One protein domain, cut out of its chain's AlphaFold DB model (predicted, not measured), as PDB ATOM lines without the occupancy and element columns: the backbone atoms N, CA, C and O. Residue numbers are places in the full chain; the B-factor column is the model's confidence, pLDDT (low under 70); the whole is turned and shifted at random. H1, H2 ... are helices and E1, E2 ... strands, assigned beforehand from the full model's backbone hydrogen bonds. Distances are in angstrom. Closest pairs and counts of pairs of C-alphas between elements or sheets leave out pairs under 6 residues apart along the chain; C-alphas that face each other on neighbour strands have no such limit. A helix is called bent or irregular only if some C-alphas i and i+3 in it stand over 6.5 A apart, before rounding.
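This is residues 55 to 237 of the 285 residues of an uncharacterized protein of Proteobacteria bacterium (UniProt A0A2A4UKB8). One strongly twisted sheet of six strands makes a long wall, and four helices, H1, H2, H3 and H5, cover one of its faces, giving two layers. Each half of the sheet is built in the same order, strand, helix, hairpin, helix, with the short H4 added in the second half, and two long loops run out from the wall. The 183 printed residues hold five named helices and six named strands in the order E1 H1 E2 E3 H2 E4 H3 H4 E5 E6 H5; the sheet runs E2 E3 E1 E4 E6 E5, all antiparallel, and the class is mixed, helices and strands. The whole is compact, with a radius of gyration of the C-alphas of 16.5 A, and spans 54 by 36 by 27 A, only just elongated.

E1, residues 55 to 61, begins at C-alpha 55 (135.671, 111.469, 175.969) and is 19.6 A long. H1 is residues 67 to 76, E2 83 to 86, E3 107 to 114 with 23.3 A, and H2 118 to 131 with 19.8 A. E4, residues 141 to 147, spans 19.1 A. H3, residues 153 to 168, spans 21.2 A; it is irregular, with C-alphas 162 and 165 7.5 A apart, and has a kink of 45 degrees near residue 162. H4 is residues 173 to 177, E5 199 to 202 and E6 206 to 213 with 20.1 A. H5, residues 218 to 232, spans 20.9 A and ends at C-alpha 232 (134.787, 120.084, 168.781).

E1 and E3 are antiparallel, with N 57 and O 111 at 2.9 A. E2 and E3 form a hairpin, with N 84 and O 110 at 2.9 A. E1 and E4 have N 58 and O 143 at 2.9 A, E4 and E6 N 146 and O 207 at 2.8 A. E5 and E6 form a hairpin, with N 208 and O 200 at 2.8 A. E1, H1, E2, then E3, H2, E4, then E4, H3 H4, E5 are split strand-helix-strand units, two strands running the same way with another between them, each with a right-handed crossover. H1 is over E2, at a height over the sheet of 9.6 A; H2 is over E3, at 9.2 A. H3 is over E6 and E5, at 9.2 A; H5 is over E1, E4 and E6, at 9.5 A, slantwise to the strands. H4 only grazes the sheet, with residues 173 to 176. H3 and H5 touch at Val 156 and Ala 232, C-alphas 4.6 A apart, at a steep tilt of 51 degrees. In H1, H2, H4 and H5 every O i to N i+4 pair is within hydrogen-bond range; in H3, 10 of 12 are.

The C-alphas of Asp 99 and Lys 237, the two farthest apart, are 59.9 A apart. The printed part has no cut. The links E2 to E3 and H4 to E5 are long. The mean pLDDT of the printed part is 79.5; residues 88 to 105, 177 to 197, 202 to 204 and 236 to 237 are under 70.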
ATOM      1  N   VAL A  55     134.423 110.734 175.776       94.69
ATOM      2  CA  VAL A  55     135.671 111.469 175.969       94.69
ATOM      3  C   VAL A  55     136.639 110.516 176.668       94.69
ATOM      4  O   VAL A  55     136.252 109.855 177.633       94.69
ATOM      5  N   GLY A  56     137.857 110.418 176.143       94.69
ATOM      6  CA  GLY A  56     138.984 109.776 176.812       94.69
ATOM      7  C   GLY A  56     139.877 110.826 177.467       94.69
ATOM      8  O   GLY A  56     139.975 111.938 176.947       94.69
ATOM      9  N   ILE A  57     140.491 110.498 178.597       95.50
ATOM     10  CA  ILE A  57     141.431 111.371 179.312       95.50
ATOM     11  C   ILE A  57     142.622 110.521 179.736       95.50
ATOM     12  O   ILE A  57     142.410 109.417 180.233       95.50
ATOM     13  N   GLU A  58     143.830 111.037 179.585       94.81
ATOM     14  CA  GLU A  58     145.048 110.433 180.128       94.81
ATOM     15  C   GLU A  58     145.671 111.444 181.090       94.81
ATOM     16  O   GLU A  58     145.835 112.613 180.732       94.81
ATOM     17  N   ILE A  59     145.907 111.018 182.332       94.31
ATOM     18  CA  ILE A  59     146.554 111.825 183.372       94.31
ATOM     19  C   ILE A  59     147.814 111.083 183.797       94.31
ATOM     20  O   ILE A  59     147.715 109.983 184.348       94.31
ATOM     21  N   GLU A  60     148.962 111.703 183.561       92.06
ATOM     22  CA  GLU A  60     150.251 111.252 184.078       92.06
ATOM     23  C   GLU A  60     150.491 111.839 185.474       92.06
ATOM     24  O   GLU A  60     150.178 113.008 185.719       92.06
ATOM     25  N   PHE A  61     151.009 111.030 186.397       90.88
ATOM     26  CA  PHE A  61     151.286 111.425 187.777       90.88
ATOM     27  C   PHE A  61     152.300 110.487 188.442       90.88
ATOM     28  O   PHE A  61     152.413 109.323 188.074       90.88
ATOM     29  N   ASP A  62     152.963 110.969 189.485       88.94
ATOM     30  CA  ASP A  62     153.787 110.162 190.383       88.94
ATOM     31  C   ASP A  62     153.044 109.906 191.709       88.94
ATOM     32  O   ASP A  62     152.178 110.682 192.125       88.94
ATOM     33  N   SER A  63     153.321 108.782 192.368       86.69
ATOM     34  CA  SER A  63     152.784 108.456 193.687       86.69
ATOM     35  C   SER A  63     153.632 107.400 194.397       86.69
ATOM     36  O   SER A  63     153.907 106.328 193.864       86.69
ATOM     37  N   ALA A  64     153.872 107.613 195.693       82.44
ATOM     38  CA  ALA A  64     154.455 106.597 196.575       82.44
ATOM     39  C   ALA A  64     153.563 105.344 196.758       82.44
ATOM     40  O   ALA A  64     153.998 104.330 197.304       82.44
ATOM     41  N   SER A  65     152.289 105.392 196.349       85.75
ATOM     42  CA  SER A  65     151.395 104.232 196.417       85.75
ATOM     43  C   SER A  65     151.676 103.243 195.288       85.75
ATOM     44  O   SER A  65     151.962 103.625 194.158       85.75
ATOM     45  N   SER A  66     151.524 101.945 195.562       83.12
ATOM     46  CA  SER A  66     151.674 100.929 194.516       83.12
ATOM     47  C   SER A  66     150.517 100.976 193.507       83.12
ATOM     48  O   SER A  66     149.362 101.186 193.890       83.12
ATOM     49  N   LEU A  67     150.793 100.666 192.233       84.31
ATOM     50  CA  LEU A  67     149.785 100.542 191.166       84.31
ATOM     51  C   LEU A  67     148.570  99.701 191.588       84.31
ATOM     52  O   LEU A  67     147.420 100.052 191.324       84.31
ATOM     53  N   GLY A  68     148.812  98.580 192.272       83.31
ATOM     54  CA  GLY A  68     147.739  97.688 192.701       83.31
ATOM     55  C   GLY A  68     146.906  98.236 193.865       83.31
ATOM     56  O   GLY A  68     145.718  97.927 193.940       83.31
ATOM     57  N   ASP A  69     147.475  99.077 194.737       85.75
ATOM     58  CA  ASP A  69     146.705  99.782 195.771       85.75
ATOM     59  C   ASP A  69     145.821 100.870 195.166       85.75
ATOM     60  O   ASP A  69     144.640 100.947 195.506       85.75
ATOM     61  N   ILE A  70     146.368 101.653 194.235       90.25
ATOM     62  CA  ILE A  70     145.627 102.699 193.522       90.25
ATOM     63  C   ILE A  70     144.474 102.072 192.729       90.25
ATOM     64  O   ILE A  70     143.322 102.501 192.828       90.25
ATOM     65  N   PHE A  71     144.741 101.000 191.974       89.62
ATOM     66  CA  PHE A  71     143.707 100.346 191.171       89.62
ATOM     67  C   PHE A  71     142.664  99.594 192.018       89.62
ATOM     68  O   PHE A  71     141.497  99.490 191.617       89.62
ATOM     69  N   ALA A  72     143.030  99.120 193.216       87.75
ATOM     70  CA  ALA A  72     142.058  98.606 194.179       87.75
ATOM     71  C   ALA A  72     141.094  99.709 194.643       87.75
ATOM     72  O   ALA A  72     139.883  99.491 194.626       87.75
ATOM     73  N   ASP A  73     141.598 100.905 194.954       93.50
ATOM     74  CA  ASP A  73     140.762 102.038 195.360       93.50
ATOM     75  C   ASP A  73     139.898 102.579 194.200       93.50
ATOM     76  O   ASP A  73     138.729 102.919 194.406       93.50
ATOM     77  N   PHE A  74     140.383 102.546 192.952       94.50
ATOM     78  CA  PHE A  74     139.523 102.774 191.780       94.50
ATOM     79  C   PHE A  74     138.405 101.730 191.670       94.50
ATOM     80  O   PHE A  74     137.260 102.062 191.346       94.50
ATOM     81  N   THR A  75     138.708 100.460 191.938       91.06
ATOM     82  CA  THR A  75     137.710  99.383 191.905       91.06
ATOM     83  C   THR A  75     136.651  99.578 192.987       91.06
ATOM     84  O   THR A  75     135.460  99.497 192.678       91.06
ATOM     85  N   ASP A  76     137.062  99.905 194.212       91.56
ATOM     86  CA  ASP A  76     136.162 100.168 195.339       91.56
ATOM     87  C   ASP A  76     135.296 101.427 195.096       91.56
ATOM     88  O   ASP A  76     134.132 101.466 195.494       91.56
ATOM     89  N   ALA A  77     135.794 102.411 194.336       94.75
ATOM     90  CA  ALA A  77     135.022 103.570 193.868       94.75
ATOM     91  C   ALA A  77     134.056 103.267 192.693       94.75
ATOM     92  O   ALA A  77     133.323 104.156 192.226       94.75
ATOM     93  N   GLY A  78     134.039 102.025 192.197       93.81
ATOM     94  CA  GLY A  78     133.201 101.580 191.082       93.81
ATOM     95  C   GLY A  78     133.710 102.002 189.699       93.81
ATOM     96  O   GLY A  78     132.917 102.100 188.764       93.81
ATOM     97  N   LEU A  79     135.011 102.269 189.548       94.25
ATOM     98  CA  LEU A  79     135.614 102.805 188.317       94.25
ATOM     99  C   LEU A  79     136.244 101.740 187.408       94.25
ATOM    100  O   LEU A  79     136.754 102.065 186.338       94.25
ATOM    101  N   SER A  80     136.171 100.457 187.768       87.69
ATOM    102  CA  SER A  80     136.856  99.354 187.069       87.69
ATOM    103  C   SER A  80     136.502  99.193 185.579       87.69
ATOM    104  O   SER A  80     137.264  98.594 184.817       87.69
ATOM    105  N   ARG A  81     135.349  99.718 185.142       88.56
ATOM    106  CA  ARG A  81     134.917  99.739 183.730       88.56
ATOM    107  C   ARG A  81     135.332 101.000 182.968       88.56
ATOM    108  O   ARG A  81     135.263 101.000 181.744       88.56
ATOM    109  N   HIS A  82     135.735 102.040 183.684       91.50
ATOM    110  CA  HIS A  82     135.997 103.376 183.153       91.50
ATOM    111  C   HIS A  82     137.477 103.734 183.161       91.50
ATOM    112  O   HIS A  82     137.870 104.655 182.457       91.50
ATOM    113  N   VAL A  83     138.279 103.021 183.950       92.12
ATOM    114  CA  VAL A  83     139.684 103.335 184.176       92.12
ATOM    115  C   VAL A  83     140.571 102.144 183.826       92.12
ATOM    116  O   VAL A  83     140.246 100.994 184.138       92.12
ATOM    117  N   SER A  84     141.706 102.437 183.201       89.81
ATOM    118  CA  SER A  84     142.898 101.589 183.208       89.81
ATOM    119  C   SER A  84     144.077 102.371 183.782       89.81
ATOM    120  O   SER A  84     144.136 103.587 183.617       89.81
ATOM    121  N   LEU A  85     144.989 101.673 184.448       88.81
ATOM    122  CA  LEU A  85     146.183 102.236 185.075       88.81
ATOM    123  C   LEU A  85     147.405 101.483 184.548       88.81
ATOM    124  O   LEU A  85     147.414 100.247 184.579       88.81
ATOM    125  N   VAL A  86     148.383 102.220 184.031       83.56
ATOM    126  CA  VAL A  86     149.612 101.705 183.404       83.56
ATOM    127  C   VAL A  86     150.830 102.493 183.905       83.56
ATOM    128  O   VAL A  86     150.652 103.554 184.498       83.56
ATOM    129  N   THR A  87     152.037 101.977 183.674       75.62
ATOM    130  CA  THR A  87     153.321 102.671 183.925       75.62
ATOM    131  C   THR A  87     153.924 103.276 182.647       75.62
ATOM    132  O   THR A  87     155.008 103.830 182.649       75.62
ATOM    133  N   ASP A  88     153.180 103.217 181.540       65.94
ATOM    134  CA  ASP A  88     153.518 103.794 180.232       65.94
ATOM    135  C   ASP A  88     153.280 105.313 180.240       65.94
ATOM    136  O   ASP A  88     152.396 105.805 179.541       65.94
ATOM    137  N   CYS A  89     153.981 106.032 181.121       56.62
ATOM    138  CA  CYS A  89     153.967 107.492 181.182       56.62
ATOM    139  C   CYS A  89     155.292 108.063 180.659       56.62
ATOM    140  O   CYS A  89     156.317 107.386 180.627       56.62
ATOM    141  N   SER A  90     155.277 109.328 180.245       51.69
ATOM    142  CA  SER A  90     156.465 110.025 179.735       51.69
ATOM    143  C   SER A  90     157.335 110.684 180.819       51.69
ATOM    144  O   SER A  90     158.105 111.593 180.513       51.69
ATOM    145  N   VAL A  91     157.212 110.243 182.079       47.88
ATOM    146  CA  VAL A  91     157.814 110.885 183.257       47.88
ATOM    147  C   VAL A  91     158.562 109.874 184.126       47.88
ATOM    148  O   VAL A  91     158.010 108.835 184.491       47.88
ATOM    149  N   ASP A  92     159.790 110.222 184.506       45.84
ATOM    150  CA  ASP A  92     160.585 109.460 185.473       45.84
ATOM    151  C   ASP A  92     159.990 109.639 186.887       45.84
ATOM    152  O   ASP A  92     159.567 110.734 187.254       45.84
ATOM    153  N   SER A  93     159.889 108.578 187.691       50.44
ATOM    154  CA  SER A  93     159.412 108.659 189.083       50.44
ATOM    155  C   SER A  93     160.459 109.353 189.957       50.44
ATOM    156  O   SER A  93     161.601 108.912 190.035       50.44
ATOM    157  N   TRP A  94     160.069 110.411 190.671       50.03
ATOM    158  CA  TRP A  94     160.966 111.216 191.518       50.03
ATOM    159  C   TRP A  94     160.747 110.960 193.017       50.03
ATOM    160  O   TRP A  94     161.481 111.489 193.849       50.03
ATOM    161  N   LEU A  95     159.702 110.205 193.377       47.22
ATOM    162  CA  LEU A  95     159.263 109.981 194.761       47.22
ATOM    163  C   LEU A  95     159.718 108.642 195.364       47.22
ATOM    164  O   LEU A  95     159.352 108.327 196.502       47.22
ATOM    165  N   ARG A  96     160.478 107.831 194.624       49.69
ATOM    166  CA  ARG A  96     160.955 106.512 195.059       49.69
ATOM    167  C   ARG A  96     162.456 106.563 195.358       49.69
ATOM    168  O   ARG A  96     163.277 106.359 194.484       49.69
ATOM    169  N   ASP A  97     162.810 106.815 196.617       41.19
ATOM    170  CA  ASP A  97     164.183 106.607 197.100       41.19
ATOM    171  C   ASP A  97     164.417 105.101 197.335       41.19
ATOM    172  O   ASP A  97     163.925 104.533 198.318       41.19
ATOM    173  N   GLY A  98     165.161 104.439 196.443       43.03
ATOM    174  CA  GLY A  98     165.635 103.062 196.623       43.03
ATOM    175  C   GLY A  98     166.366 102.519 195.393       43.03
ATOM    176  O   GLY A  98     165.953 102.782 194.275       43.03
ATOM    177  N   ASP A  99     167.432 101.737 195.596       41.03
ATOM    178  CA  ASP A  99     168.293 101.146 194.548       41.03
ATOM    179  C   ASP A  99     167.606 100.063 193.668       41.03
ATOM    180  O   ASP A  99     168.282  99.199 193.105       41.03
ATOM    181  N   ASP A 100     166.273 100.066 193.556       43.50
ATOM    182  CA  ASP A 100     165.494  99.146 192.716       43.50
ATOM    183  C   ASP A 100     165.174  99.827 191.374       43.50
ATOM    184  O   ASP A 100     164.084 100.340 191.137       43.50
ATOM    185  N   TRP A 101     166.159  99.789 190.474       41.47
ATOM    186  CA  TRP A 101     166.172 100.359 189.117       41.47
ATOM    187  C   TRP A 101     165.082  99.848 188.143       41.47
ATOM    188  O   TRP A 101     165.122 100.183 186.961       41.47
ATOM    189  N   ASP A 102     164.135  99.021 188.595       42.31
ATOM    190  CA  ASP A 102     163.097  98.390 187.758       42.31
ATOM    191  C   ASP A 102     161.702  99.038 187.914       42.31
ATOM    192  O   ASP A 102     160.757  98.632 187.237       42.31
ATOM    193  N   ASP A 103     161.545 100.032 188.796       44.75
ATOM    194  CA  ASP A 103     160.231 100.511 189.258       44.75
ATOM    195  C   ASP A 103     160.126 102.064 189.281       44.75
ATOM    196  O   ASP A 103     159.244 102.617 189.946       44.75
ATOM    197  N   ASP A 104     160.996 102.762 188.538       51.16
ATOM    198  CA  ASP A 104     161.097 104.236 188.436       51.16
ATOM    199  C   ASP A 104     160.193 104.858 187.350       51.16
ATOM    200  O   ASP A 104     160.454 105.948 186.839       51.16
ATOM    201  N   GLU A 105     159.094 104.203 186.987       60.97
ATOM    202  CA  GLU A 105     158.139 104.742 186.014       60.97
ATOM    203  C   GLU A 105     156.967 105.423 186.735       60.97
ATOM    204  O   GLU A 105     156.306 104.821 187.589       60.97
ATOM    205  N   GLY A 106     156.667 106.677 186.377       76.56
ATOM    206  CA  GLY A 106     155.421 107.313 186.800       76.56
ATOM    207  C   GLY A 106     154.185 106.546 186.297       76.56
ATOM    208  O   GLY A 106     154.244 105.632 185.470       76.56
ATOM    209  N   TYR A 107     153.008 106.917 186.788       87.69
ATOM    210  CA  TYR A 107     151.755 106.274 186.414       87.69
ATOM    211  C   TYR A 107     150.969 107.094 185.395       87.69
ATOM    212  O   TYR A 107     150.869 108.314 185.492       87.69
ATOM    213  N   GLU A 108     150.282 106.406 184.484       90.88
ATOM    214  CA  GLU A 108     149.259 107.001 183.629       90.88
ATOM    215  C   GLU A 108     147.899 106.351 183.901       90.88
ATOM    216  O   GLU A 108     147.691 105.140 183.733       90.88
ATOM    217  N   VAL A 109     146.930 107.175 184.309       93.88
ATOM    218  CA  VAL A 109     145.533 106.759 184.405       93.88
ATOM    219  C   VAL A 109     144.778 107.166 183.144       93.88
ATOM    220  O   VAL A 109     144.625 108.345 182.829       93.88
ATOM    221  N   ARG A 110     144.244 106.167 182.436       94.25
ATOM    222  CA  ARG A 110     143.409 106.348 181.242       94.25
ATOM    223  C   ARG A 110     141.943 106.204 181.626       94.25
ATOM    224  O   ARG A 110     141.520 105.147 182.098       94.25
ATOM    225  N   ILE A 111     141.162 107.251 181.406       95.44
ATOM    226  CA  ILE A 111     139.751 107.372 181.776       95.44
ATOM    227  C   ILE A 111     138.910 107.395 180.504       95.44
ATOM    228  O   ILE A 111     139.229 108.111 179.560       95.44
ATOM    229  N   ILE A 112     137.795 106.669 180.481       94.25
ATOM    230  CA  ILE A 112     136.814 106.746 179.399       94.25
ATOM    231  C   ILE A 112     135.377 106.696 179.917       94.25
ATOM    232  O   ILE A 112     134.965 105.796 180.655       94.25
ATOM    233  N   ASP A 113     134.574 107.663 179.478       95.44
ATOM    234  CA  ASP A 113     133.131 107.684 179.711       95.44
ATOM    235  C   ASP A 113     132.422 108.536 178.648       95.44
ATOM    236  O   ASP A 113     133.037 109.212 177.819       95.44
ATOM    237  N   THR A 114     131.098 108.500 178.649       95.56
ATOM    238  CA  THR A 114     130.261 109.403 177.870       95.56
ATOM    239  C   THR A 114     130.524 110.855 178.271       95.56
ATOM    240  O   THR A 114     130.713 111.168 179.444       95.56
ATOM    241  N   GLN A 115     130.424 111.780 177.315       93.94
ATOM    242  CA  GLN A 115     130.538 113.221 177.565       93.94
ATOM    243  C   GLN A 115     129.542 113.710 178.640       93.94
ATOM    244  O   GLN A 115     129.808 114.701 179.309       93.94
ATOM    245  N   LYS A 116     128.408 113.015 178.825       94.75
ATOM    246  CA  LYS A 116     127.422 113.309 179.876       94.75
ATOM    247  C   LYS A 116     127.925 112.944 181.279       94.75
ATOM    248  O   LYS A 116     127.637 113.672 182.222       94.75
ATOM    249  N   ASN A 117     128.638 111.827 181.417       96.50
ATOM    250  CA  ASN A 117     129.024 111.270 182.716       96.50
ATOM    251  C   ASN A 117     130.486 111.539 183.090       96.50
ATOM    252  O   ASN A 117     130.838 111.388 184.258       96.50
ATOM    253  N   ILE A 118     131.324 111.958 182.134       96.56
ATOM    254  CA  ILE A 118     132.775 112.076 182.321       96.56
ATOM    255  C   ILE A 118     133.161 112.943 183.524       96.56
ATOM    256  O   ILE A 118     134.092 112.589 184.231       96.56
ATOM    257  N   ALA A 119     132.412 114.007 183.826       97.50
ATOM    258  CA  ALA A 119     132.666 114.846 184.998       97.50
ATOM    259  C   ALA A 119     132.506 114.073 186.323       97.50
ATOM    260  O   ALA A 119     133.343 114.191 187.213       97.50
ATOM    261  N   ASN A 120     131.475 113.231 186.449       97.81
ATOM    262  CA  ASN A 120     131.255 112.424 187.654       97.81
ATOM    263  C   ASN A 120     132.347 111.361 187.815       97.81
ATOM    264  O   ASN A 120     132.836 111.126 188.920       97.81
ATOM    265  N   THR A 121     132.733 110.728 186.709       97.94
ATOM    266  CA  THR A 121     133.798 109.719 186.676       97.94
ATOM    267  C   THR A 121     135.145 110.345 187.024       97.94
ATOM    268  O   THR A 121     135.836 109.853 187.913       97.94
ATOM    269  N   LEU A 122     135.474 111.486 186.415       98.19
ATOM    270  CA  LEU A 122     136.689 112.247 186.686       98.19
ATOM    271  C   LEU A 122     136.765 112.707 188.144       98.19
ATOM    272  O   LEU A 122     137.819 112.591 188.756       98.19
ATOM    273  N   LYS A 123     135.654 113.170 188.732       98.31
ATOM    274  CA  LYS A 123     135.633 113.583 190.140       98.31
ATOM    275  C   LYS A 123     136.072 112.448 191.067       98.31
ATOM    276  O   LYS A 123     136.958 112.648 191.891       98.31
ATOM    277  N   LYS A 124     135.513 111.249 190.876       98.44
ATOM    278  CA  LYS A 124     135.912 110.055 191.637       98.44
ATOM    279  C   LYS A 124     137.372 109.678 191.393       98.44
ATOM    280  O   LYS A 124     138.044 109.266 192.331       98.44
ATOM    281  N   VAL A 125     137.858 109.816 190.156       98.19
ATOM    282  CA  VAL A 125     139.269 109.562 189.836       98.19
ATOM    283  C   VAL A 125     140.172 110.519 190.611       98.19
ATOM    284  O   VAL A 125     141.035 110.051 191.344       98.19
ATOM    285  N   CYS A 126     139.930 111.829 190.535       98.25
ATOM    286  CA  CYS A 126     140.698 112.835 191.274       98.25
ATOM    287  C   CYS A 126     140.639 112.619 192.795       98.25
ATOM    288  O   CYS A 126     141.639 112.817 193.475       98.25
ATOM    289  N   ASP A 127     139.498 112.183 193.341       98.12
ATOM    290  CA  ASP A 127     139.377 111.880 194.773       98.12
ATOM    291  C   ASP A 127     140.262 110.683 195.183       98.12
ATOM    292  O   ASP A 127     140.910 110.728 196.232       98.12
ATOM    293  N   VAL A 128     140.356 109.644 194.340       97.62
ATOM    294  CA  VAL A 128     141.287 108.520 194.547       97.62
ATOM    295  C   VAL A 128     142.741 108.976 194.382       97.62
ATOM    296  O   VAL A 128     143.558 108.701 195.254       97.62
ATOM    297  N   LEU A 129     143.073 109.735 193.335       96.62
ATOM    298  CA  LEU A 129     144.430 110.264 193.136       96.62
ATOM    299  C   LEU A 129     144.884 111.121 194.329       96.62
ATOM    300  O   LEU A 129     145.983 110.938 194.851       96.62
ATOM    301  N   LYS A 130     144.001 111.981 194.849       96.56
ATOM    302  CA  LYS A 130     144.258 112.781 196.052       96.56
ATOM    303  C   LYS A 130     144.499 111.912 197.288       96.56
ATOM    304  O   LYS A 130     145.396 112.212 198.072       96.56
ATOM    305  N   LYS A 131     143.731 110.829 197.467       95.25
ATOM    306  CA  LYS A 131     143.941 109.852 198.554       95.25
ATOM    307  C   LYS A 131     145.346 109.244 198.501       95.25
ATOM    308  O   LYS A 131     145.944 109.018 199.550       95.25
ATOM    309  N   HIS A 132     145.866 109.012 197.299       92.56
ATOM    310  CA  HIS A 132     147.196 108.446 197.066       92.56
ATOM    311  C   HIS A 132     148.314 109.484 196.970       92.56
ATOM    312  O   HIS A 132     149.442 109.108 196.659       92.56
ATOM    313  N   LYS A 133     148.028 110.759 197.274       92.69
ATOM    314  CA  LYS A 133     148.995 111.859 197.167       92.69
ATOM    315  C   LYS A 133     149.673 111.872 195.792       92.69
ATOM    316  O   LYS A 133     150.890 111.900 195.705       92.69
ATOM    317  N   ALA A 134     148.868 111.746 194.738       92.56
ATOM    318  CA  ALA A 134     149.361 111.848 193.376       92.56
ATOM    319  C   ALA A 134     149.928 113.252 193.125       92.56
ATOM    320  O   ALA A 134     149.250 114.248 193.405       92.56
ATOM    321  N   GLU A 135     151.134 113.314 192.578       90.06
ATOM    322  CA  GLU A 135     151.850 114.544 192.249       90.06
ATOM    323  C   GLU A 135     152.134 114.606 190.746       90.06
ATOM    324  O   GLU A 135     152.122 113.593 190.053       90.06
ATOM    325  N   VAL A 136     152.324 115.813 190.221       89.81
ATOM    326  CA  VAL A 136     152.575 116.054 188.794       89.81
ATOM    327  C   VAL A 136     153.735 117.027 188.641       89.81
ATOM    328  O   VAL A 136     153.856 117.970 189.425       89.81
ATOM    329  N   SER A 137     154.556 116.826 187.614       81.12
ATOM    330  CA  SER A 137     155.655 117.720 187.241       81.12
ATOM    331  C   SER A 137     155.349 118.469 185.935       81.12
ATOM    332  O   SER A 137     154.275 118.326 185.344       81.12
ATOM    333  N   SER A 138     156.292 119.294 185.470       72.75
ATOM    334  CA  SER A 138     156.229 119.959 184.159       72.75
ATOM    335  C   SER A 138     156.233 118.981 182.979       72.75
ATOM    336  O   SER A 138     155.745 119.319 181.892       72.75
ATOM    337  N   ASP A 139     156.757 117.776 183.198       73.94
ATOM    338  CA  ASP A 139     156.863 116.735 182.180       73.94
ATOM    339  C   ASP A 139     155.554 115.951 182.053       73.94
ATOM    340  O   ASP A 139     155.154 115.624 180.935       73.94
ATOM    341  N   CYS A 140     154.794 115.814 183.150       82.75
ATOM    342  CA  CYS A 140     153.463 115.205 183.135       82.75
ATOM    343  C   CYS A 140     152.530 115.928 182.160       82.75
ATOM    344  O   CYS A 140     152.341 117.147 182.238       82.75
ATOM    345  N   GLY A 141     151.916 115.179 181.250       86.69
ATOM    346  CA  GLY A 141     150.885 115.629 180.327       86.69
ATOM    347  C   GLY A 141     149.463 115.347 180.795       86.69
ATOM    348  O   GLY A 141     149.184 114.423 181.557       86.69
ATOM    349  N   LEU A 142     148.535 116.163 180.292       92.12
ATOM    350  CA  LEU A 142     147.105 115.872 180.309       92.12
ATOM    351  C   LEU A 142     146.612 115.748 178.866       92.12
ATOM    352  O   LEU A 142     146.541 116.747 178.136       92.12
ATOM    353  N   HIS A 143     146.227 114.536 178.468       92.56
ATOM    354  CA  HIS A 143     145.702 114.272 177.129       92.56
ATOM    355  C   HIS A 143     144.184 114.121 177.155       92.56
ATOM    356  O   HIS A 143     143.601 113.541 178.072       92.56
ATOM    357  N   VAL A 144     143.517 114.648 176.129       94.56
ATOM    358  CA  VAL A 144     142.066 114.523 175.962       94.56
ATOM    359  C   VAL A 144     141.746 113.977 174.579       94.56
ATOM    360  O   VAL A 144     142.014 114.621 173.566       94.56
ATOM    361  N   HIS A 145     141.080 112.826 174.538       94.00
ATOM    362  CA  HIS A 145     140.607 112.181 173.318       94.00
ATOM    363  C   HIS A 145     139.132 112.490 173.074       94.00
ATOM    364  O   HIS A 145     138.241 112.088 173.830       94.00
ATOM    365  N   ILE A 146     138.843 113.153 171.961       93.31
ATOM    366  CA  ILE A 146     137.482 113.391 171.491       93.31
ATOM    367  C   ILE A 146     137.049 112.220 170.603       93.31
ATOM    368  O   ILE A 146     137.563 112.048 169.503       93.31
ATOM    369  N   ASP A 147     136.074 111.430 171.068       90.44
ATOM    370  CA  ASP A 147     135.518 110.274 170.340       90.44
ATOM    371  C   ASP A 147     134.832 110.675 169.024       90.44
ATOM    372  O   ASP A 147     133.780 111.318 169.026       90.44
ATOM    373  N   CYS A 148     135.372 110.266 167.884       85.44
ATOM    374  CA  CYS A 148     134.821 110.621 166.581       85.44
ATOM    375  C   CYS A 148     133.970 109.521 165.941       85.44
ATOM    376  O   CYS A 148     133.500 109.703 164.827       85.44
ATOM    377  N   ARG A 149     133.643 108.425 166.638       84.38
ATOM    378  CA  ARG A 149     132.777 107.368 166.064       84.38
ATOM    379  C   ARG A 149     131.375 107.857 165.684       84.38
ATOM    380  O   ARG A 149     130.721 107.258 164.838       84.38
ATOM    381  N   SER A 150     130.895 108.921 166.332       85.50
ATOM    382  CA  SER A 150     129.613 109.586 166.042       85.50
ATOM    383  C   SER A 150     129.771 111.080 165.714       85.50
ATOM    384  O   SER A 150     128.809 111.849 165.804       85.50
ATOM    385  N   ARG A 151     130.991 111.518 165.373       85.19
ATOM    386  CA  ARG A 151     131.312 112.900 164.984       85.19
ATOM    387  C   ARG A 151     132.013 112.886 163.622       85.19
ATOM    388  O   ARG A 151     132.600 111.890 163.232       85.19
ATOM    389  N   ASP A 152     131.973 114.005 162.913       84.44
ATOM    390  CA  ASP A 152     132.830 114.201 161.743       84.44
ATOM    391  C   ASP A 152     134.255 114.514 162.231       84.44
ATOM    392  O   ASP A 152     134.502 115.587 162.791       84.44
ATOM    393  N   THR A 153     135.174 113.557 162.062       81.94
ATOM    394  CA  THR A 153     136.574 113.670 162.496       81.94
ATOM    395  C   THR A 153     137.262 114.891 161.892       81.94
ATOM    396  O   THR A 153     137.940 115.625 162.611       81.94
ATOM    397  N   SER A 154     137.064 115.147 160.597       75.94
ATOM    398  CA  SER A 154     137.692 116.264 159.888       75.94
ATOM    399  C   SER A 154     137.183 117.605 160.408       75.94
ATOM    400  O   SER A 154     137.970 118.532 160.611       75.94
ATOM    401  N   LEU A 155     135.881 117.713 160.687       81.38
ATOM    402  CA  LEU A 155     135.299 118.908 161.296       81.38
ATOM    403  C   LEU A 155     135.833 119.144 162.717       81.38
ATOM    404  O   LEU A 155     136.208 120.271 163.045       81.38
ATOM    405  N   VAL A 156     135.875 118.100 163.551       84.69
ATOM    406  CA  VAL A 156     136.401 118.181 164.925       84.69
ATOM    407  C   VAL A 156     137.858 118.638 164.911       84.69
ATOM    408  O   VAL A 156     138.192 119.616 165.582       84.69
ATOM    409  N   PHE A 157     138.694 117.983 164.103       79.94
ATOM    410  CA  PHE A 157     140.106 118.324 163.951       79.94
ATOM    411  C   PHE A 157     140.283 119.774 163.497       79.94
ATOM    412  O   PHE A 157     140.985 120.543 164.147       79.94
ATOM    413  N   LYS A 158     139.559 120.205 162.456       76.75
ATOM    414  CA  LYS A 158     139.618 121.585 161.948       76.75
ATOM    415  C   LYS A 158     139.198 122.621 162.989       76.75
ATOM    416  O   LYS A 158     139.791 123.696 163.053       76.75
ATOM    417  N   ASN A 159     138.170 122.336 163.785       84.94
ATOM    418  CA  ASN A 159     137.723 123.239 164.845       84.94
ATOM    419  C   ASN A 159     138.789 123.402 165.937       84.94
ATOM    420  O   ASN A 159     139.052 124.528 166.360       84.94
ATOM    421  N   LEU A 160     139.403 122.297 166.367       84.38
ATOM    422  CA  LEU A 160     140.463 122.304 167.375       84.38
ATOM    423  C   LEU A 160     141.732 122.980 166.841       84.38
ATOM    424  O   LEU A 160     142.266 123.862 167.506       84.38
ATOM    425  N   LEU A 161     142.144 122.670 165.608       78.94
ATOM    426  CA  LEU A 161     143.304 123.283 164.954       78.94
ATOM    427  C   LEU A 161     143.143 124.806 164.824       78.94
ATOM    428  O   LEU A 161     144.057 125.564 165.138       78.94
ATOM    429  N   LYS A 162     141.947 125.288 164.458       79.25
ATOM    430  CA  LYS A 162     141.636 126.729 164.443       79.25
ATOM    431  C   LYS A 162     141.748 127.385 165.822       79.25
ATOM    432  O   LYS A 162     142.042 128.574 165.904       79.25
ATOM    433  N   ALA A 163     141.481 126.638 166.889       83.12
ATOM    434  CA  ALA A 163     141.594 127.118 168.260       83.12
ATOM    435  C   ALA A 163     143.006 126.946 168.845       83.12
ATOM    436  O   ALA A 163     143.268 127.485 169.914       83.12
ATOM    437  N   GLN A 164     143.925 126.257 168.161       80.31
ATOM    438  CA  GLN A 164     145.234 125.859 168.688       80.31
ATOM    439  C   GLN A 164     146.024 127.017 169.316       80.31
ATOM    440  O   GLN A 164     146.493 126.898 170.443       80.31
ATOM    441  N   LYS A 165     146.121 128.167 168.633       77.38
ATOM    442  CA  LYS A 165     146.836 129.346 169.168       77.38
ATOM    443  C   LYS A 165     146.222 129.878 170.466       77.38
ATOM    444  O   LYS A 165     146.944 130.388 171.315       77.38
ATOM    445  N   LEU A 166     144.898 129.791 170.613       83.56
ATOM    446  CA  LEU A 166     144.213 130.150 171.856       83.56
ATOM    447  C   LEU A 166     144.470 129.095 172.932       83.56
ATOM    448  O   LEU A 166     144.725 129.456 174.071       83.56
ATOM    449  N   LEU A 167     144.412 127.814 172.568       86.56
ATOM    450  CA  LEU A 167     144.605 126.705 173.495       86.56
ATOM    451  C   LEU A 167     146.016 126.709 174.107       86.56
ATOM    452  O   LEU A 167     146.113 126.592 175.323       86.56
ATOM    453  N   TYR A 168     147.080 126.966 173.334       82.38
ATOM    454  CA  TYR A 168     148.445 127.083 173.879       82.38
ATOM    455  C   TYR A 168     148.599 128.202 174.916       82.38
ATOM    456  O   TYR A 168     149.358 128.054 175.862       82.38
ATOM    457  N   ARG A 169     147.847 129.302 174.791       83.00
ATOM    458  CA  ARG A 169     147.886 130.417 175.759       83.00
ATOM    459  C   ARG A 169     147.202 130.104 177.087       83.00
ATOM    460  O   ARG A 169     147.291 130.900 178.013       83.00
ATOM    461  N   LEU A 170     146.450 129.008 177.151       86.06
ATOM    462  CA  LEU A 170     145.796 128.538 178.372       86.06
ATOM    463  C   LEU A 170     146.660 127.516 179.125       86.06
ATOM    464  O   LEU A 170     146.271 127.075 180.201       86.06
ATOM    465  N   VAL A 171     147.804 127.131 178.558       84.62
ATOM    466  CA  VAL A 171     148.761 126.196 179.150       84.62
ATOM    467  C   VAL A 171     149.851 126.990 179.880       84.62
ATOM    468  O   VAL A 171     150.201 128.089 179.453       84.62
ATOM    469  N   LYS A 172     150.380 126.447 180.987       83.81
ATOM    470  CA  LYS A 172     151.515 127.036 181.718       83.81
ATOM    471  C   LYS A 172     152.747 127.163 180.820       83.81
ATOM    472  O   LYS A 172     153.018 126.277 180.014       83.81
ATOM    473  N   GLU A 173     153.506 128.236 181.010       78.06
ATOM    474  CA  GLU A 173     154.688 128.554 180.203       78.06
ATOM    475  C   GLU A 173     155.762 127.459 180.266       78.06
ATOM    476  O   GLU A 173     156.264 127.044 179.224       78.06
ATOM    477  N   ASP A 174     156.012 126.886 181.447       75.69
ATOM    478  CA  ASP A 174     156.991 125.801 181.626       75.69
ATOM    479  C   ASP A 174     156.686 124.576 180.753       75.69
ATOM    480  O   ASP A 174     157.590 123.926 180.238       75.69
ATOM    481  N   ARG A 175     155.400 124.295 180.501       77.62
ATOM    482  CA  ARG A 175     154.971 123.209 179.610       77.62
ATOM    483  C   ARG A 175     155.188 123.541 178.135       77.62
ATOM    484  O   ARG A 175     155.293 122.628 177.330       77.62
ATOM    485  N   LEU A 176     155.229 124.813 177.750       72.25
ATOM    486  CA  LEU A 176     155.558 125.202 176.374       72.25
ATOM    487  C   LEU A 176     157.062 125.068 176.102       72.25
ATOM    488  O   LEU A 176     157.451 124.834 174.959       72.25
ATOM    489  N   ASN A 177     157.872 125.199 177.152       67.44
ATOM    490  CA  ASN A 177     159.330 125.182 177.085       67.44
ATOM    491  C   ASN A 177     159.949 123.817 177.434       67.44
ATOM    492  O   ASN A 177     161.151 123.641 177.237       67.44
ATOM    493  N   SER A 178     159.169 122.854 177.938       65.19
ATOM    494  CA  SER A 178     159.677 121.513 178.240       65.19
ATOM    495  C   SER A 178     159.926 120.691 176.973       65.19
ATOM    496  O   SER A 178     159.292 120.891 175.934       65.19
ATOM    497  N   SER A 179     160.825 119.706 177.061       58.03
ATOM    498  CA  SER A 179     161.106 118.750 175.975       58.03
ATOM    499  C   SER A 179     159.871 117.943 175.549       58.03
ATOM    500  O   SER A 179     159.805 117.460 174.417       58.03
ATOM    501  N   TYR A 180     158.883 117.841 176.443       56.91
ATOM    502  CA  TYR A 180     157.591 117.176 176.254       56.91
ATOM    503  C   TYR A 180     156.456 118.150 175.894       56.91
ATOM    504  O   TYR A 180     155.322 117.747 175.623       56.91
ATOM    505  N   GLY A 181     156.754 119.450 175.852       56.16
ATOM    506  CA  GLY A 181     155.854 120.483 175.383       56.16
ATOM    507  C   GLY A 181     155.570 120.327 173.899       56.16
ATOM    508  O   GLY A 181     156.444 120.524 173.057       56.16
ATOM    509  N   CYS A 182     154.319 120.042 173.531       59.81
ATOM    510  CA  CYS A 182     153.917 119.949 172.123       59.81
ATOM    511  C   CYS A 182     153.899 121.312 171.393       59.81
ATOM    512  O   CYS A 182     153.196 121.460 170.393       59.81
ATOM    513  N   TYR A 183     154.618 122.328 171.879       55.97
ATOM    514  CA  TYR A 183     154.669 123.658 171.284       55.97
ATOM    515  C   TYR A 183     155.601 123.668 170.069       55.97
ATOM    516  O   TYR A 183     156.769 124.043 170.143       55.97
ATOM    517  N   ARG A 184     155.077 123.268 168.909       55.22
ATOM    518  CA  ARG A 184     155.672 123.624 167.619       55.22
ATOM    519  C   ARG A 184     154.611 124.083 166.634       55.22
ATOM    520  O   ARG A 184     153.519 123.518 166.546       55.22
ATOM    521  N   ASP A 185     154.941 125.154 165.919       48.50
ATOM    522  CA  ASP A 185     154.174 125.597 164.762       48.50
ATOM    523  C   ASP A 185     154.195 124.480 163.707       48.50
ATOM    524  O   ASP A 185     155.226 123.844 163.479       48.50
ATOM    525  N   ILE A 186     153.060 124.240 163.047       45.94
ATOM    526  CA  ILE A 186     152.937 123.232 161.986       45.94
ATOM    527  C   ILE A 186     153.945 123.484 160.852       45.94
ATOM    528  O   ILE A 186     154.341 122.557 160.155       45.94
ATOM    529  N   HIS A 187     154.396 124.734 160.711       40.66
ATOM    530  CA  HIS A 187     155.375 125.173 159.720       40.66
ATOM    531  C   HIS A 187     156.832 124.795 160.044       40.66
ATOM    532  O   HIS A 187     157.674 124.864 159.154       40.66
ATOM    533  N   THR A 188     157.148 124.383 161.280       42.12
ATOM    534  CA  THR A 188     158.513 123.992 161.697       42.12
ATOM    535  C   THR A 188     158.639 122.506 162.052       42.12
ATOM    536  O   THR A 188     159.700 122.049 162.489       42.12
ATOM    537  N   ALA A 189     157.569 121.729 161.866       42.75
ATOM    538  CA  ALA A 189     157.551 120.297 162.127       42.75
ATOM    539  C   ALA A 189     158.157 119.504 160.953       42.75
ATOM    540  O   ALA A 189     157.600 119.453 159.859       42.75
ATOM    541  N   THR A 190     159.295 118.848 161.186       38.44
ATOM    542  CA  THR A 190     159.848 117.829 160.281       38.44
ATOM    543  C   THR A 190     159.130 116.487 160.494       38.44
ATOM    544  O   THR A 190     158.631 116.213 161.589       38.44
ATOM    545  N   GLN A 191     159.067 115.642 159.454       38.25
ATOM    546  CA  GLN A 191     158.313 114.369 159.418       38.25
ATOM    547  C   GLN A 191     158.624 113.377 160.560       38.25
ATOM    548  O   GLN A 191     157.815 112.494 160.827       38.25
ATOM    549  N   ASP A 192     159.747 113.526 161.262       38.84
ATOM    550  CA  ASP A 192     160.248 112.546 162.234       38.84
ATOM    551  C   ASP A 192     159.745 112.763 163.678       38.84
ATOM    552  O   ASP A 192     160.409 112.451 164.664       38.84
ATOM    553  N   SER A 193     158.571 113.376 163.847       45.00
ATOM    554  CA  SER A 193     158.165 113.956 165.129       45.00
ATOM    555  C   SER A 193     156.807 113.478 165.647       45.00
ATOM    556  O   SER A 193     155.885 114.256 165.881       45.00
ATOM    557  N   ARG A 194     156.718 112.175 165.936       41.62
ATOM    558  CA  ARG A 194     155.548 111.511 166.559       41.62
ATOM    559  C   ARG A 194     155.103 112.094 167.921       41.62
ATOM    560  O   ARG A 194     154.049 111.722 168.418       41.62
ATOM    561  N   HIS A 195     155.873 113.018 168.502       48.16
ATOM    562  CA  HIS A 195     155.635 113.633 169.818       48.16
ATOM    563  C   HIS A 195     155.400 115.158 169.775       48.16
ATOM    564  O   HIS A 195     155.439 115.805 170.816       48.16
ATOM    565  N   ARG A 196     155.214 115.779 168.597       53.47
ATOM    566  CA  ARG A 196     155.353 117.251 168.468       53.47
ATOM    567  C   ARG A 196     154.116 118.020 168.009       53.47
ATOM    568  O   ARG A 196     154.216 119.225 167.795       53.47
ATOM    569  N   PHE A 197     152.956 117.375 167.901       64.69
ATOM    570  CA  PHE A 197     151.708 118.061 167.563       64.69
ATOM    571  C   PHE A 197     150.761 118.079 168.763       64.69
ATOM    572  O   PHE A 197     150.330 117.037 169.243       64.69
ATOM    573  N   GLY A 198     150.395 119.276 169.236       76.06
ATOM    574  CA  GLY A 198     149.460 119.423 170.359       76.06
ATOM    575  C   GLY A 198     148.029 118.963 170.053       76.06
ATOM    576  O   GLY A 198     147.221 118.863 170.978       76.06
ATOM    577  N   ILE A 199     147.706 118.704 168.778       81.81
ATOM    578  CA  ILE A 199     146.431 118.154 168.308       81.81
ATOM    579  C   ILE A 199     146.720 117.110 167.227       81.81
ATOM    580  O   ILE A 199     147.332 117.436 166.210       81.81
ATOM    581  N   GLU A 200     146.225 115.887 167.400       79.25
ATOM    582  CA  GLU A 200     146.492 114.766 166.494       79.25
ATOM    583  C   GLU A 200     145.214 113.977 166.173       79.25
ATOM    584  O   GLU A 200     144.325 113.816 167.009       79.25
ATOM    585  N   VAL A 201     145.103 113.471 164.941       73.75
ATOM    586  CA  VAL A 201     144.077 112.478 164.596       73.75
ATOM    587  C   VAL A 201     144.640 111.099 164.899       73.75
ATOM    588  O   VAL A 201     145.522 110.604 164.203       73.75
ATOM    589  N   SER A 202     144.109 110.463 165.935       67.00
ATOM    590  CA  SER A 202     144.575 109.158 166.378       67.00
ATOM    591  C   SER A 202     144.028 108.033 165.490       67.00
ATOM    592  O   SER A 202     142.912 108.099 164.958       67.00
ATOM    593  N   ARG A 203     144.797 106.940 165.388       54.34
ATOM    594  CA  ARG A 203     144.459 105.731 164.609       54.34
ATOM    595  C   ARG A 203     143.158 105.042 165.053       54.34
ATOM    596  O   ARG A 203     142.651 104.189 164.334       54.34
ATOM    597  N   ILE A 204     142.609 105.395 166.220       60.06
ATOM    598  CA  ILE A 204     141.419 104.768 166.824       60.06
ATOM    599  C   ILE A 204     140.161 105.657 166.788       60.06
ATOM    600  O   ILE A 204     139.345 105.616 167.706       60.06
ATOM    601  N   ASN A 205     139.962 106.433 165.715       73.88
ATOM    602  CA  ASN A 205     138.791 107.308 165.524       73.88
ATOM    603  C   ASN A 205     138.606 108.333 166.653       73.88
ATOM    604  O   ASN A 205     137.485 108.582 167.104       73.88
ATOM    605  N   THR A 206     139.700 108.937 167.108       82.19
ATOM    606  CA  THR A 206     139.656 110.056 168.056       82.19
ATOM    607  C   THR A 206     140.487 111.218 167.537       82.19
ATOM    608  O   THR A 206     141.420 111.015 166.764       82.19
ATOM    609  N   VAL A 207     140.143 112.435 167.952       84.62
ATOM    610  CA  VAL A 207     141.063 113.575 167.867       84.62
ATOM    611  C   VAL A 207     141.600 113.829 169.264       84.62
ATOM    612  O   VAL A 207     140.820 114.066 170.186       84.62
ATOM    613  N   GLU A 208     142.909 113.735 169.415       89.75
ATOM    614  CA  GLU A 208     143.627 113.855 170.673       89.75
ATOM    615  C   GLU A 208     144.197 115.265 170.828       89.75
ATOM    616  O   GLU A 208     144.703 115.848 169.871       89.75
ATOM    617  N   VAL A 209     144.092 115.821 172.030       90.56
ATOM    618  CA  VAL A 209     144.666 117.113 172.412       90.56
ATOM    619  C   VAL A 209     145.652 116.871 173.547       90.56
ATOM    620  O   VAL A 209     145.236 116.417 174.609       90.56
ATOM    621  N   ARG A 210     146.931 117.193 173.325       88.25
ATOM    622  CA  ARG A 210     148.070 116.750 174.160       88.25
ATOM    623  C   ARG A 210     148.869 117.890 174.799       88.25
ATOM    624  O   ARG A 210     149.893 117.687 175.439       88.25
ATOM    625  N   MET A 211     148.421 119.126 174.588       86.12
ATOM    626  CA  MET A 211     149.183 120.324 174.956       86.12
ATOM    627  C   MET A 211     149.085 120.724 176.431       86.12
ATOM    628  O   MET A 211     149.897 121.528 176.874       86.12
ATOM    629  N   HIS A 212     148.088 120.243 177.179       90.25
ATOM    630  CA  HIS A 212     147.862 120.716 178.544       90.25
ATOM    631  C   HIS A 212     148.895 120.124 179.505       90.25
ATOM    632  O   HIS A 212     149.291 118.967 179.375       90.25
ATOM    633  N   HIS A 213     149.320 120.936 180.467       88.44
ATOM    634  CA  HIS A 213     150.221 120.514 181.529       88.44
ATOM    635  C   HIS A 213     149.531 119.519 182.473       88.44
ATOM    636  O   HIS A 213     148.300 119.520 182.591       88.44
ATOM    637  N   GLY A 214     150.311 118.682 183.145       89.88
ATOM    638  CA  GLY A 214     149.821 117.719 184.119       89.88
ATOM    639  C   GLY A 214     149.124 118.416 185.280       89.88
ATOM    640  O   GLY A 214     149.557 119.463 185.764       89.88
ATOM    641  N   THR A 215     148.002 117.850 185.704       93.94
ATOM    642  CA  THR A 215     147.235 118.305 186.864       93.94
ATOM    643  C   THR A 215     146.365 117.156 187.357       93.94
ATOM    644  O   THR A 215     145.887 116.340 186.569       93.94
ATOM    645  N   VAL A 216     146.148 117.099 188.669       95.56
ATOM    646  CA  VAL A 216     145.171 116.206 189.312       95.56
ATOM    647  C   VAL A 216     143.966 116.985 189.852       95.56
ATOM    648  O   VAL A 216     143.078 116.401 190.481       95.56
ATOM    649  N   ASP A 217     143.898 118.300 189.600       95.56
ATOM    650  CA  ASP A 217     142.776 119.137 190.016       95.56
ATOM    651  C   ASP A 217     141.543 118.893 189.141       95.56
ATOM    652  O   ASP A 217     141.523 119.123 187.930       95.56
ATOM    653  N   PHE A 218     140.460 118.467 189.788       96.88
ATOM    654  CA  PHE A 218     139.202 118.171 189.114       96.88
ATOM    655  C   PHE A 218     138.660 119.360 188.307       96.88
ATOM    656  O   PHE A 218     138.167 119.169 187.192       96.88
ATOM    657  N   ASN A 219     138.690 120.574 188.864       95.12
ATOM    658  CA  ASN A 219     138.055 121.726 188.232       95.12
ATOM    659  C   ASN A 219     138.827 122.152 186.988       95.12
ATOM    660  O   ASN A 219     138.211 122.461 185.969       95.12
ATOM    661  N   GLU A 220     140.153 122.149 187.060       95.12
ATOM    662  CA  GLU A 220     141.036 122.447 185.940       95.12
ATOM    663  C   GLU A 220     140.804 121.477 184.776       95.12
ATOM    664  O   GLU A 220     140.426 121.905 183.680       95.12
ATOM    665  N   ILE A 221     140.890 120.169 185.042       96.00
ATOM    666  CA  ILE A 221     140.695 119.127 184.025       96.00
ATOM    667  C   ILE A 221     139.278 119.206 183.436       96.00
ATOM    668  O   ILE A 221     139.090 119.182 182.216       96.00
ATOM    669  N   ASN A 222     138.250 119.344 184.279       96.25
ATOM    670  CA  ASN A 222     136.863 119.418 183.822       96.25
ATOM    671  C   ASN A 222     136.600 120.678 182.978       96.25
ATOM    672  O   ASN A 222     135.890 120.616 181.972       96.25
ATOM    673  N   ASN A 223     137.178 121.826 183.343       93.88
ATOM    674  CA  ASN A 223     137.068 123.054 182.553       93.88
ATOM    675  C   ASN A 223     137.747 122.906 181.188       93.88
ATOM    676  O   ASN A 223     137.165 123.310 180.176       93.88
ATOM    677  N   TRP A 224     138.919 122.270 181.149       95.94
ATOM    678  CA  TRP A 224     139.630 121.959 179.914       95.94
ATOM    679  C   TRP A 224     138.800 121.061 178.988       95.94
ATOM    680  O   TRP A 224     138.530 121.423 177.841       95.94
ATOM    681  N   ILE A 225     138.263 119.948 179.500       95.50
ATOM    682  CA  ILE A 225     137.391 119.037 178.737       95.50
ATOM    683  C   ILE A 225     136.143 119.759 178.218       95.50
ATOM    684  O   ILE A 225     135.741 119.589 177.060       95.50
ATOM    685  N   ASN A 226     135.515 120.592 179.050       93.25
ATOM    686  CA  ASN A 226     134.335 121.356 178.659       93.25
ATOM    687  C   ASN A 226     134.638 122.355 177.536       93.25
ATOM    688  O   ASN A 226     133.816 122.531 176.634       93.25
ATOM    689  N   LEU A 227     135.806 122.997 177.560       94.12
ATOM    690  CA  LEU A 227     136.256 123.873 176.482       94.12
ATOM    691  C   LEU A 227     136.465 123.083 175.183       94.12
ATOM    692  O   LEU A 227     135.873 123.425 174.153       94.12
ATOM    693  N   LEU A 228     137.245 122.001 175.234       95.56
ATOM    694  CA  LEU A 228     137.582 121.192 174.060       95.56
ATOM    695  C   LEU A 228     136.342 120.570 173.408       95.56
ATOM    696  O   LEU A 228     136.166 120.650 172.192       95.56
ATOM    697  N   THR A 229     135.432 120.011 174.206       93.62
ATOM    698  CA  THR A 229     134.200 119.398 173.687       93.62
ATOM    699  C   THR A 229     133.247 120.422 173.059       93.62
ATOM    700  O   THR A 229     132.575 120.098 172.073       93.62
ATOM    701  N   LYS A 230     133.212 121.667 173.558       92.38
ATOM    702  CA  LYS A 230     132.467 122.777 172.935       92.38
ATOM    703  C   LYS A 230     133.079 123.200 171.600       92.38
ATOM    704  O   LYS A 230     132.336 123.391 170.637       92.38
ATOM    705  N   ILE A 231     134.407 123.310 171.523       90.56
ATOM    706  CA  ILE A 231     135.117 123.615 170.270       90.56
ATOM    707  C   ILE A 231     134.849 122.509 169.241       90.56
ATOM    708  O   ILE A 231     134.394 122.795 168.133       90.56
ATOM    709  N   ALA A 232     135.031 121.246 169.631       90.38
ATOM    710  CA  ALA A 232     134.787 120.084 168.781       90.38
ATOM    711  C   ALA A 232     133.339 120.023 168.264       90.38
ATOM    712  O   ALA A 232     133.103 119.711 167.099       90.38
ATOM    713  N   GLY A 233     132.359 120.346 169.114       86.94
ATOM    714  CA  GLY A 233     130.933 120.297 168.784       86.94
ATOM    715  C   GLY A 233     130.409 121.456 167.931       86.94
ATOM    716  O   GLY A 233     129.235 121.432 167.547       86.94
ATOM    717  N   LYS A 234     131.229 122.472 167.631       85.44
ATOM    718  CA  LYS A 234     130.792 123.656 166.884       85.44
ATOM    719  C   LYS A 234     130.451 123.282 165.438       85.44
ATOM    720  O   LYS A 234     131.331 123.074 164.602       85.44
ATOM    721  N   ARG A 235     129.153 123.227 165.119       70.69
ATOM    722  CA  ARG A 235     128.670 123.087 163.738       70.69
ATOM    723  C   ARG A 235     129.026 124.359 162.976       70.69
ATOM    724  O   ARG A 235     128.546 125.439 163.311       70.69
ATOM    725  N   THR A 236     129.881 124.251 161.970       56.06
ATOM    726  CA  THR A 236     130.281 125.392 161.150       56.06
ATOM    727  C   THR A 236     129.396 125.462 159.903       56.06
ATOM    728  O   THR A 236     129.531 124.658 158.991       56.06
ATOM    729  N   LYS A 237     128.481 126.439 159.832       40.94
ATOM    730  CA  LYS A 237     127.962 126.948 158.546       40.94
ATOM    731  C   LYS A 237     128.907 128.056 158.070       40.94
ATOM    732  O   LYS A 237     128.511 129.213 158.050       40.94
TER     733      LYS A 237